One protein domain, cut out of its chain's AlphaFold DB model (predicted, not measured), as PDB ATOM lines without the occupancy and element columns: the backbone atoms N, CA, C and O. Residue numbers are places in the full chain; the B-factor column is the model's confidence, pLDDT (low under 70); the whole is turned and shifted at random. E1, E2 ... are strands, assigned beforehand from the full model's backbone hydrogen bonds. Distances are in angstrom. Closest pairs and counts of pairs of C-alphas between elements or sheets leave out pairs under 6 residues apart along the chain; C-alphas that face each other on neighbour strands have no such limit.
ATOM      1  N   THR A 478      25.225  -3.638   3.663       97.25
ATOM      2  CA  THR A 478      26.611  -3.893   3.255       97.25
ATOM      3  C   THR A 478      27.480  -4.086   4.493       97.25
ATOM      4  O   THR A 478      27.404  -3.274   5.417       97.25
ATOM      5  N   ALA A 479      28.296  -5.144   4.510       96.81
ATOM      6  CA  ALA A 479      29.287  -5.370   5.558       96.81
ATOM      7  C   ALA A 479      30.366  -4.280   5.500       96.81
ATOM      8  O   ALA A 479      30.907  -3.983   4.432       96.81
ATOM      9  N   LEU A 480      30.618  -3.648   6.643       96.44
ATOM     10  CA  LEU A 480      31.525  -2.512   6.787       96.44
ATOM     11  C   LEU A 480      32.762  -2.882   7.592       96.44
ATOM     12  O   LEU A 480      33.857  -2.493   7.204       96.44
ATOM     13  N   VAL A 481      32.585  -3.656   8.661       95.81
ATOM     14  CA  VAL A 481      33.683  -4.264   9.413       95.81
ATOM     15  C   VAL A 481      33.378  -5.743   9.543       95.81
ATOM     16  O   VAL A 481      32.329  -6.097  10.081       95.81
ATOM     17  N   ARG A 482      34.257  -6.597   9.019       95.19
ATOM     18  CA  ARG A 482      34.118  -8.051   9.111       95.19
ATOM     19  C   ARG A 482      34.967  -8.598  10.237       95.19
ATOM     20  O   ARG A 482      36.133  -8.212  10.354       95.19
ATOM     21  N   ARG A 483      34.412  -9.522  11.018       92.25
ATOM     22  CA  ARG A 483      35.089 -10.092  12.186       92.25
ATOM     23  C   ARG A 483      35.110 -11.615  12.171       92.25
ATOM     24  O   ARG A 483      34.335 -12.264  11.476       92.25
ATOM     25  N   PHE A 484      36.049 -12.163  12.932       89.88
ATOM     26  CA  PHE A 484      36.021 -13.546  13.395       89.88
ATOM     27  C   PHE A 484      36.364 -13.543  14.883       89.88
ATOM     28  O   PHE A 484      37.531 -13.392  15.265       89.88
ATOM     29  N   GLY A 485      35.339 -13.622  15.731       86.88
ATOM     30  CA  GLY A 485      35.492 -13.324  17.155       86.88
ATOM     31  C   GLY A 485      36.004 -11.894  17.369       86.88
ATOM     32  O   GLY A 485      35.410 -10.939  16.879       86.88
ATOM     33  N   TYR A 486      37.127 -11.739  18.071       84.94
ATOM     34  CA  TYR A 486      37.730 -10.427  18.356       84.94
ATOM     35  C   TYR A 486      38.713  -9.939  17.280       84.94
ATOM     36  O   TYR A 486      39.329  -8.894  17.443       84.94
ATOM     37  N   ARG A 487      38.899 -10.693  16.188       86.31
ATOM     38  CA  ARG A 487      39.811 -10.318  15.099       86.31
ATOM     39  C   ARG A 487      39.061  -9.564  14.008       86.31
ATOM     40  O   ARG A 487      38.072 -10.074  13.482       86.31
ATOM     41  N   ILE A 488      39.594  -8.415  13.594       90.44
ATOM     42  CA  ILE A 488      39.155  -7.717  12.382       90.44
ATOM     43  C   ILE A 488      39.738  -8.416  11.150       90.44
ATOM     44  O   ILE A 488      40.955  -8.534  11.003       90.44
ATOM     45  N   LEU A 489      38.864  -8.897  10.267       90.69
ATOM     46  CA  LEU A 489      39.237  -9.476   8.973       90.69
ATOM     47  C   LEU A 489      39.278  -8.418   7.869       90.69
ATOM     48  O   LEU A 489      40.087  -8.501   6.951       90.69
ATOM     49  N   GLU A 490      38.378  -7.443   7.943       92.12
ATOM     50  CA  GLU A 490      38.267  -6.358   6.978       92.12
ATOM     51  C   GLU A 490      37.640  -5.142   7.654       92.12
ATOM     52  O   GLU A 490      36.656  -5.282   8.379       92.12
ATOM     53  N   ASP A 491      38.166  -3.954   7.374       91.31
ATOM     54  CA  ASP A 491      37.613  -2.691   7.851       91.31
ATOM     55  C   ASP A 491      37.506  -1.694   6.692       91.31
ATOM     56  O   ASP A 491      38.502  -1.258   6.115       91.31
ATOM     57  N   ARG A 492      36.267  -1.352   6.331       91.12
ATOM     58  CA  ARG A 492      35.915  -0.349   5.316       91.12
ATOM     59  C   ARG A 492      35.216   0.867   5.926       91.12
ATOM     60  O   ARG A 492      34.560   1.618   5.193       91.12
ATOM     61  N   LEU A 493      35.288   1.023   7.247       87.31
ATOM     62  CA  LEU A 493      34.578   2.047   8.004       87.31
ATOM     63  C   LEU A 493      35.520   3.015   8.721       87.31
ATOM     64  O   LEU A 493      35.252   4.220   8.711       87.31
ATOM     65  N   THR A 494      36.619   2.520   9.295       79.62
ATOM     66  CA  THR A 494      37.621   3.350   9.975       79.62
ATOM     67  C   THR A 494      38.167   4.436   9.047       79.62
ATOM     68  O   THR A 494      38.342   4.242   7.844       79.62
ATOM     69  N   GLY A 495      38.333   5.643   9.591       79.25
ATOM     70  CA  GLY A 495      38.693   6.862   8.862       79.25
ATOM     71  C   GLY A 495      37.572   7.505   8.037       79.25
ATOM     72  O   GLY A 495      37.611   8.713   7.804       79.25
ATOM     73  N   ARG A 496      36.542   6.750   7.629       81.00
ATOM     74  CA  ARG A 496      35.411   7.274   6.842       81.00
ATOM     75  C   ARG A 496      34.188   7.597   7.696       81.00
ATOM     76  O   ARG A 496      33.482   8.557   7.397       81.00
ATOM     77  N   GLY A 497      33.893   6.763   8.693       91.31
ATOM     78  CA  GLY A 497      32.698   6.871   9.543       91.31
ATOM     79  C   GLY A 497      31.363   6.777   8.789       91.31
ATOM     80  O   GLY A 497      30.307   7.116   9.324       91.31
ATOM     81  N   ALA A 498      31.383   6.338   7.529       95.06
ATOM     82  CA  ALA A 498      30.206   6.207   6.684       95.06
ATOM     83  C   ALA A 498      30.323   4.998   5.755       95.06
ATOM     84  O   ALA A 498      31.410   4.634   5.303       95.06
ATOM     85  N   CYS A 499      29.179   4.397   5.434       96.31
ATOM     86  CA  CYS A 499      29.079   3.278   4.511       96.31
ATOM     87  C   CYS A 499      29.660   3.646   3.140       96.31
ATOM     88  O   CYS A 499      29.212   4.596   2.496       96.31
ATOM     89  N   HIS A 500      30.603   2.842   2.647       93.94
ATOM     90  CA  HIS A 500      31.234   3.092   1.354       93.94
ATOM     91  C   HIS A 500      30.309   2.915   0.144       93.94
ATOM     92  O   HIS A 500      30.648   3.388  -0.937       93.94
ATOM     93  N   ARG A 501      29.155   2.258   0.323       96.38
ATOM     94  CA  ARG A 501      28.195   1.962  -0.746       96.38
ATOM     95  C   ARG A 501      27.056   2.975  -0.847       96.38
ATOM     96  O   ARG A 501      26.763   3.419  -1.946       96.38
ATOM     97  N   CYS A 502      26.404   3.324   0.266       97.19
ATOM     98  CA  CYS A 502      25.250   4.239   0.260       97.19
ATOM     99  C   CYS A 502      25.494   5.577   0.977       97.19
ATOM    100  O   CYS A 502      24.603   6.417   1.006       97.19
ATOM    101  N   GLY A 503      26.668   5.782   1.584       96.19
ATOM    102  CA  GLY A 503      27.010   7.032   2.269       96.19
ATOM    103  C   GLY A 503      26.367   7.227   3.646       96.19
ATOM    104  O   GLY A 503      26.650   8.228   4.298       96.19
ATOM    105  N   PHE A 504      25.550   6.281   4.125       96.62
ATOM    106  CA  PHE A 504      24.945   6.354   5.457       96.62
ATOM    107  C   PHE A 504      26.027   6.465   6.544       96.62
ATOM    108  O   PHE A 504      26.937   5.633   6.595       96.62
ATOM    109  N   ARG A 505      25.933   7.483   7.405       96.62
ATOM    110  CA  ARG A 505      26.864   7.689   8.525       96.62
ATOM    111  C   ARG A 505      26.627   6.639   9.601       96.62
ATOM    112  O   ARG A 505      25.501   6.477  10.053       96.62
ATOM    113  N   ILE A 506      27.682   5.944  10.007       97.12
ATOM    114  CA  ILE A 506      27.593   4.923  11.050       97.12
ATOM    115  C   ILE A 506      27.965   5.585  12.378       97.12
ATOM    116  O   ILE A 506      29.078   6.104  12.483       97.12
ATOM    117  N   PRO A 507      27.076   5.606  13.382       95.81
ATOM    118  CA  PRO A 507      27.399   6.118  14.710       95.81
ATOM    119  C   PRO A 507      28.575   5.347  15.308       95.81
ATOM    120  O   PRO A 507      28.604   4.123  15.225       95.81
ATOM    121  N   GLY A 508      29.558   6.054  15.856       94.50
ATOM    122  CA  GLY A 508      30.761   5.463  16.438       94.50
ATOM    123  C   GLY A 508      31.939   6.425  16.422       94.50
ATOM    124  O   GLY A 508      31.868   7.520  15.858       94.50
ATOM    125  N   ILE A 509      33.041   5.996  17.027       92.75
ATOM    126  CA  ILE A 509      34.320   6.697  17.032       92.75
ATOM    127  C   ILE A 509      35.271   5.979  16.074       92.75
ATOM    128  O   ILE A 509      35.964   5.023  16.420       92.75
ATOM    129  N   TRP A 510      35.289   6.471  14.838       90.00
ATOM    130  CA  TRP A 510      36.061   5.923  13.725       90.00
ATOM    131  C   TRP A 510      37.300   6.794  13.495       90.00
ATOM    132  O   TRP A 510      37.228   7.808  12.801       90.00
ATOM    133  N   SER A 511      38.430   6.445  14.115       71.88
ATOM    134  CA  SER A 511      39.658   7.252  14.021       71.88
ATOM    135  C   SER A 511      40.122   7.446  12.572       71.88
ATOM    136  O   SER A 511      40.152   6.496  11.794       71.88
ATOM    137  N   GLN A 512      40.523   8.675  12.221       55.22
ATOM    138  CA  GLN A 512      41.222   8.995  10.965       55.22
ATOM    139  C   GLN A 512      42.740   8.804  11.060       55.22
ATOM    140  O   GLN A 512      43.412   8.632  10.043       55.22
ATOM    141  N   ALA A 513      43.290   8.850  12.272       52.88
ATOM    142  CA  ALA A 513      44.711   8.667  12.513       52.88
ATOM    143  C   ALA A 513      45.058   7.174  12.523       52.88
ATOM    144  O   ALA A 513      44.260   6.359  12.996       52.88
ATOM    145  N   LYS A 514      46.271   6.830  12.056       44.88
ATOM    146  CA  LYS A 514      46.903   5.526  12.308       44.88
ATOM    147  C   LYS A 514      47.095   5.373  13.814       44.88
ATOM    148  O   LYS A 514      48.139   5.711  14.359       44.88
ATOM    149  N   ILE A 515      46.057   4.901  14.473       50.56
ATOM    150  CA  ILE A 515      46.156   4.337  15.799       50.56
ATOM    151  C   ILE A 515      46.933   3.027  15.634       50.56
ATOM    152  O   ILE A 515      46.713   2.307  14.656       50.56
ATOM    153  N   SER A 516      47.910   2.768  16.501       48.53
ATOM    154  CA  SER A 516      48.720   1.555  16.424       48.53
ATOM    155  C   SER A 516      47.805   0.335  16.449       48.53
ATOM    156  O   SER A 516      47.181   0.032  17.463       48.53
ATOM    157  N   ALA A 517      47.688  -0.333  15.300       48.53
ATOM    158  CA  ALA A 517      46.989  -1.599  15.212       48.53
ATOM    159  C   ALA A 517      47.692  -2.583  16.151       48.53
ATOM    160  O   ALA A 517      48.922  -2.712  16.100       48.53
ATOM    161  N   GLY A 518      46.911  -3.237  17.011       46.31
ATOM    162  CA  GLY A 518      47.400  -4.325  17.849       46.31
ATOM    163  C   GLY A 518      48.042  -5.409  16.987       46.31
ATOM    164  O   GLY A 518      47.758  -5.515  15.789       46.31
ATOM    165  N   ARG A 519      48.959  -6.183  17.577       44.38
ATOM    166  CA  ARG A 519      49.785  -7.184  16.877       44.38
ATOM    167  C   ARG A 519      48.961  -7.980  15.859       44.38
ATOM    168  O   ARG A 519      48.051  -8.720  16.226       44.38
ATOM    169  N   ALA A 520      49.328  -7.872  14.582       35.81
ATOM    170  CA  ALA A 520      48.917  -8.851  13.589       35.81
ATOM    171  C   ALA A 520      49.549 -10.196  13.983       35.81
ATOM    172  O   ALA A 520      50.749 -10.386  13.793       35.81
ATOM    173  N   TYR A 521      48.758 -11.075  14.600       35.78
ATOM    174  CA  TYR A 521      49.118 -12.477  14.811       35.78
ATOM    175  C   TYR A 521      48.768 -13.322  13.582       35.78
ATOM    176  O   TYR A 521      47.632 -13.196  13.035       35.78
TER     177      TYR A 521
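Overview. This is residues 478 to 521 of the 521 residues of a protein of Chloroflexi bacterium (UniProt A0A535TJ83). This part has little regular structure: one small strand hairpin, E1 and E2, followed by a long stretch of loop, residues 492 to 521, that winds through a wide loop and ends in a tail. The printed part has 44 residues and no named helix; its two strands, E1 then E2, form an antiparallel sheet. The class is all strand, with 11 of the 44 residues in named elements. It is only just loose, close to compact, with a radius of gyration of the C-alphas of 11.2 A and spans of 33 by 23 by 14 A.

Arrangement. Look first at E1, residues 479 to 484, and E2, residues 487 to 491, a hairpin joined by a tight link. Their directions stand at 162 degrees, antiparallel. C-alphas 481 and 491 face each other at 4.5 A. N 482 and O 490, 2.8 A apart, and N 484 and O 487, 3.0 A apart, are within hydrogen-bond range.

Along the chain. Find C-alpha 479 at (29.287, -5.370, 5.558); from there E1 runs 13.2 A to Phe 484. E2 runs 10.7 A from Arg 487 to C-alpha 491 at (37.613, -2.691, 7.851).

Size, cuts and confidence. The C-alphas of Cys 502 and Tyr 521, the two farthest apart, are 32.6 A apart. The printed part has no cut and ends at the chain's last residue. Residues 512 to 521 have pLDDT under 70.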